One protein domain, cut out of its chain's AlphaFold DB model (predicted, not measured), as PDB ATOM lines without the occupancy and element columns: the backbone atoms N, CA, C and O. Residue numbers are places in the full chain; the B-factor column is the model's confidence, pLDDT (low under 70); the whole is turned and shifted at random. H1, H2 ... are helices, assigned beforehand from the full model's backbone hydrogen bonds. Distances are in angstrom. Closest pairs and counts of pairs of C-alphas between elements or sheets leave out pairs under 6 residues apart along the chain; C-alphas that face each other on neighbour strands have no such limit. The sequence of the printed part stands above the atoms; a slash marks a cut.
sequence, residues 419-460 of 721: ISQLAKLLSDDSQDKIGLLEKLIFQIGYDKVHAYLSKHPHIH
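What this domain is: This is residues 419 to 460 of the 721 residues of the protein "Abi-like protein" of Clostridiales bacterium CHKCI006 (UniProt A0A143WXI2). Two helices, H2 and H3, make an L with its corner at Gly 445, and the link before H2 and the tail after H3 round this L out into a loose ring. The short helix H1 sits over one face of that ring, and the tail, residues 456 to 460, folds back beside the link. The printed part has 42 residues, with three named helices in the order H1, H2, H3 and no named strand; the class is all helix. The whole is compact, with a radius of gyration of the C-alphas of 9.0 A, and rounded, spanning 23 by 21 by 15 A.

Where its parts are: Find C-alpha 419 at (148.505, 120.539, 122.315); here H1 begins, residues 419 to 423. Go on to C-alpha 434 at (142.694, 119.346, 117.947), where H2 starts; it runs through residues 434 to 444 and is 15.6 A long from first to last C-alpha. H3, residues 446 to 455, is 14.6 A long and ends at C-alpha 455, (155.988, 132.627, 112.633).

How they stand to each other: Begin with H1, which touches H2; look at their closest C-alphas, those of Ala 423 and Ile 434, 6.8 A apart. H1 and H3 are close but not clearly touching, the closest C-alphas being those of Leu 422 and His 450 at 6.6 A. H2 and H3 only just touch, with 3 pairs of C-alphas within 8 A, and only at the corner by their link; the closest C-alphas, of Ile 441 and Val 449, are 6.1 A apart. Their lines stand about perpendicular, at 73 degrees. In H1, H2 and H3 every O i to N i+4 pair is within hydrogen-bond range.

The domain as a whole: The two C-alphas farthest apart, those of Asp 429 and Gly 445, are 23.0 A apart. The link from H1 to H2 is short, with 10 residues, and that from H2 to H3 is tight, with 1. The printed part has no cut, its mean pLDDT is 89.3, and no printed residue is under 70.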
ATOM      1  N   ILE A 419     149.243 120.333 123.580       83.25
ATOM      2  CA  ILE A 419     148.505 120.539 122.315       83.25
ATOM      3  C   ILE A 419     147.479 121.676 122.435       83.25
ATOM      4  O   ILE A 419     147.294 122.440 121.493       83.25
ATOM      5  N   SER A 420     146.859 121.850 123.604       83.00
ATOM      6  CA  SER A 420     145.920 122.946 123.862       83.00
ATOM      7  C   SER A 420     146.584 124.328 123.819       83.00
ATOM      8  O   SER A 420     145.931 125.300 123.458       83.00
ATOM      9  N   GLN A 421     147.867 124.451 124.166       85.75
ATOM     10  CA  GLN A 421     148.624 125.699 124.040       85.75
ATOM     11  C   GLN A 421     148.958 126.004 122.579       85.75
ATOM     12  O   GLN A 421     148.831 127.154 122.174       85.75
ATOM     13  N   LEU A 422     149.289 124.992 121.767       86.88
ATOM     14  CA  LEU A 422     149.433 125.183 120.317       86.88
ATOM     15  C   LEU A 422     148.109 125.530 119.650       86.88
ATOM     16  O   LEU A 422     148.083 126.375 118.762       86.88
ATOM     17  N   ALA A 423     147.008 124.920 120.096       89.06
ATOM     18  CA  ALA A 423     145.684 125.217 119.568       89.06
ATOM     19  C   ALA A 423     145.332 126.703 119.737       89.06
ATOM     20  O   ALA A 423     144.758 127.285 118.830       89.06
ATOM     21  N   LYS A 424     145.764 127.355 120.826       90.75
ATOM     22  CA  LYS A 424     145.577 128.804 121.038       90.75
ATOM     23  C   LYS A 424     146.342 129.694 120.051       90.75
ATOM     24  O   LYS A 424     146.021 130.873 119.943       90.75
ATOM     25  N   LEU A 425     147.361 129.166 119.370       90.56
ATOM     26  CA  LEU A 425     148.094 129.891 118.327       90.56
ATOM     27  C   LEU A 425     147.405 129.795 116.958       90.56
ATOM     28  O   LEU A 425     147.799 130.510 116.038       90.56
ATOM     29  N   LEU A 426     146.404 128.924 116.808       92.06
ATOM     30  CA  LEU A 426     145.561 128.862 115.616       92.06
ATOM     31  C   LEU A 426     144.500 129.971 115.637       92.06
ATOM     32  O   LEU A 426     144.247 130.611 116.662       92.06
ATOM     33  N   SER A 427     143.866 130.188 114.487       92.12
ATOM     34  CA  SER A 427     142.657 131.007 114.390       92.12
ATOM     35  C   SER A 427     141.539 130.462 115.288       92.12
ATOM     36  O   SER A 427     141.473 129.255 115.539       92.12
ATOM     37  N   ASP A 428     140.652 131.339 115.763       90.94
ATOM     38  CA  ASP A 428     139.583 130.988 116.713       90.94
ATOM     39  C   ASP A 428     138.694 129.832 116.216       90.94
ATOM     40  O   ASP A 428     138.322 128.949 116.986       90.94
ATOM     41  N   ASP A 429     138.427 129.779 114.911       90.06
ATOM     42  CA  ASP A 429     137.641 128.743 114.227       90.06
ATOM     43  C   ASP A 429     138.414 127.435 113.948       90.06
ATOM     44  O   ASP A 429     137.897 126.514 113.309       90.06
ATOM     45  N   SER A 430     139.675 127.357 114.370       91.06
ATOM     46  CA  SER A 430     140.533 126.174 114.257       91.06
ATOM     47  C   SER A 430     140.992 125.619 115.605       91.06
ATOM     48  O   SER A 430     141.592 124.543 115.630       91.06
ATOM     49  N   GLN A 431     140.718 126.300 116.722       90.06
ATOM     50  CA  GLN A 431     141.181 125.870 118.051       90.06
ATOM     51  C   GLN A 431     140.510 124.571 118.526       90.06
ATOM     52  O   GLN A 431     141.088 123.826 119.316       90.06
ATOM     53  N   ASP A 432     139.315 124.267 118.022       88.81
ATOM     54  CA  ASP A 432     138.563 123.036 118.286       88.81
ATOM     55  C   ASP A 432     139.031 121.844 117.428       88.81
ATOM     56  O   ASP A 432     138.765 120.685 117.759       88.81
ATOM     57  N   LYS A 433     139.810 122.089 116.365       90.62
ATOM     58  CA  LYS A 433     140.321 121.069 115.428       90.62
ATOM     59  C   LYS A 433     141.568 120.339 115.955       90.62
ATOM     60  O   LYS A 433     142.512 120.067 115.208       90.62
ATOM     61  N   ILE A 434     141.559 119.962 117.234       87.56
ATOM     62  CA  ILE A 434     142.694 119.346 117.947       87.56
ATOM     63  C   ILE A 434     143.214 118.085 117.240       87.56
ATOM     64  O   ILE A 434     144.422 117.937 117.072       87.56
ATOM     65  N   GLY A 435     142.330 117.215 116.740       88.94
ATOM     66  CA  GLY A 435     142.749 115.974 116.074       88.94
ATOM     67  C   GLY A 435     143.553 116.195 114.781       88.94
ATOM     68  O   GLY A 435     144.435 115.405 114.444       88.94
ATOM     69  N   LEU A 436     143.299 117.292 114.058       89.38
ATOM     70  CA  LEU A 436     144.108 117.663 112.892       89.38
ATOM     71  C   LEU A 436     145.481 118.197 113.321       89.38
ATOM     72  O   LEU A 436     146.486 117.884 112.682       89.38
ATOM     73  N   LEU A 437     145.537 118.950 114.419       91.00
ATOM     74  CA  LEU A 437     146.783 119.483 114.966       91.00
ATOM     75  C   LEU A 437     147.677 118.353 115.493       91.00
ATOM     76  O   LEU A 437     148.868 118.320 115.194       91.00
ATOM     77  N   GLU A 438     147.095 117.376 116.189       90.75
ATOM     78  CA  GLU A 438     147.767 116.143 116.609       90.75
ATOM     79  C   GLU A 438     148.368 115.399 115.419       90.75
ATOM     80  O   GLU A 438     149.546 115.041 115.435       90.75
ATOM     81  N   LYS A 439     147.590 115.225 114.346       91.44
ATOM     82  CA  LYS A 439     148.074 114.593 113.116       91.44
ATOM     83  C   LYS A 439     149.295 115.322 112.547       91.44
ATOM     84  O   LYS A 439     150.249 114.658 112.147       91.44
ATOM     85  N   LEU A 440     149.297 116.656 112.522       90.75
ATOM     86  CA  LEU A 440     150.451 117.440 112.066       90.75
ATOM     87  C   LEU A 440     151.669 117.248 112.981       90.75
ATOM     88  O   LEU A 440     152.777 117.035 112.487       90.75
ATOM     89  N   ILE A 441     151.465 117.246 114.299       90.12
ATOM     90  CA  ILE A 441     152.527 117.008 115.288       90.12
ATOM     91  C   ILE A 441     153.170 115.634 115.075       90.12
ATOM     92  O   ILE A 441     154.396 115.542 115.038       90.12
ATOM     93  N   PHE A 442     152.380 114.581 114.857       88.38
ATOM     94  CA  PHE A 442     152.915 113.248 114.566       88.38
ATOM     95  C   PHE A 442     153.656 113.176 113.227       88.38
ATOM     96  O   PHE A 442     154.581 112.381 113.080       88.38
ATOM     97  N   GLN A 443     153.271 113.993 112.246       87.44
ATOM     98  CA  GLN A 443     153.892 113.983 110.923       87.44
ATOM     99  C   GLN A 443     155.254 114.676 110.879       87.44
ATOM    100  O   GLN A 443     156.143 114.203 110.170       87.44
ATOM    101  N   ILE A 444     155.412 115.812 111.563       88.00
ATOM    102  CA  ILE A 444     156.621 116.644 111.426       88.00
ATOM    103  C   ILE A 444     157.352 116.919 112.742       88.00
ATOM    104  O   ILE A 444     158.463 117.452 112.714       88.00
ATOM    105  N   GLY A 445     156.773 116.525 113.871       88.00
ATOM    106  CA  GLY A 445     157.299 116.785 115.200       88.00
ATOM    107  C   GLY A 445     156.736 118.062 115.817       88.00
ATOM    108  O   GLY A 445     156.434 119.045 115.136       88.00
ATOM    109  N   TYR A 446     156.635 118.029 117.142       87.69
ATOM    110  CA  TYR A 446     156.046 119.080 117.961       87.69
ATOM    111  C   TYR A 446     156.707 120.448 117.750       87.69
ATOM    112  O   TYR A 446     156.044 121.416 117.376       87.69
ATOM    113  N   ASP A 447     158.031 120.505 117.906       85.19
ATOM    114  CA  ASP A 447     158.800 121.754 117.847       85.19
ATOM    115  C   ASP A 447     158.687 122.436 116.484       85.19
ATOM    116  O   ASP A 447     158.706 123.661 116.382       85.19
ATOM    117  N   LYS A 448     158.517 121.643 115.420       88.12
ATOM    118  CA  LYS A 448     158.334 122.179 114.073       88.12
ATOM    119  C   LYS A 448     156.969 122.821 113.921       88.12
ATOM    120  O   LYS A 448     156.907 123.939 113.423       88.12
ATOM    121  N   VAL A 449     155.901 122.149 114.358       90.88
ATOM    122  CA  VAL A 449     154.545 122.724 114.348       90.88
ATOM    123  C   VAL A 449     154.523 124.029 115.138       90.88
ATOM    124  O   VAL A 449     154.046 125.036 114.617       90.88
ATOM    125  N   HIS A 450     155.107 124.034 116.340       89.62
ATOM    126  CA  HIS A 450     155.258 125.246 117.140       89.62
ATOM    127  C   HIS A 450     155.985 126.346 116.359       89.62
ATOM    128  O   HIS A 450     155.452 127.440 116.230       89.62
ATOM    129  N   ALA A 451     157.132 126.048 115.740       89.12
ATOM    130  CA  ALA A 451     157.889 127.031 114.969       89.12
ATOM    131  C   ALA A 451     157.096 127.647 113.797       89.12
ATOM    132  O   ALA A 451     157.239 128.841 113.539       89.12
ATOM    133  N   TYR A 452     156.256 126.879 113.089       91.38
ATOM    134  CA  TYR A 452     155.374 127.446 112.054       91.38
ATOM    135  C   TYR A 452     154.321 128.377 112.655       91.38
ATOM    136  O   TYR A 452     154.128 129.482 112.151       91.38
ATOM    137  N   LEU A 453     153.678 127.947 113.741       91.31
ATOM    138  CA  LEU A 453     152.653 128.726 114.437       91.31
ATOM    139  C   LEU A 453     153.219 130.017 115.037       91.31
ATOM    140  O   LEU A 453     152.594 131.064 114.922       91.31
ATOM    141  N   SER A 454     154.428 129.987 115.601       89.38
ATOM    142  CA  SER A 454     155.093 131.187 116.123       89.38
ATOM    143  C   SER A 454     155.407 132.209 115.023       89.38
ATOM    144  O   SER A 454     155.343 133.409 115.269       89.38
ATOM    145  N   LYS A 455     155.723 131.757 113.799       89.19
ATOM    146  CA  LYS A 455     155.988 132.627 112.633       89.19
ATOM    147  C   LYS A 455     154.718 133.168 111.969       89.19
ATOM    148  O   LYS A 455     154.774 134.136 111.203       89.19
ATOM    149  N   HIS A 456     153.585 132.512 112.189       89.00
ATOM    150  CA  HIS A 456     152.295 132.906 111.638       89.00
ATOM    151  C   HIS A 456     151.178 132.619 112.652       89.00
ATOM    152  O   HIS A 456     150.423 131.661 112.479       89.00
ATOM    153  N   PRO A 457     151.075 133.431 113.719       87.69
ATOM    154  CA  PRO A 457     150.023 133.263 114.711       87.69
ATOM    155  C   PRO A 457     148.650 133.548 114.096       87.69
ATOM    156  O   PRO A 457     148.536 134.314 113.137       87.69
ATOM    157  N   HIS A 458     147.612 132.946 114.674       91.00
ATOM    158  CA  HIS A 458     146.215 133.032 114.235       91.00
ATOM    159  C   HIS A 458     145.956 132.470 112.831       91.00
ATOM    160  O   HIS A 458     145.021 132.885 112.150       91.00
ATOM    161  N   ILE A 459     146.773 131.510 112.395       91.50
ATOM    162  CA  ILE A 459     146.591 130.831 111.114       91.50
ATOM    163  C   ILE A 459     145.489 129.767 111.187       91.50
ATOM    164  O   ILE A 459     145.358 129.050 112.184       91.50
ATOM    165  N   HIS A 460     144.722 129.624 110.106       93.69
ATOM    166  CA  HIS A 460     143.769 128.531 109.960       93.69
ATOM    167  C   HIS A 460     144.500 127.190 109.777       93.69
ATOM    168  O   HIS A 460     145.505 127.093 109.070       93.69
TER     169      HIS A 460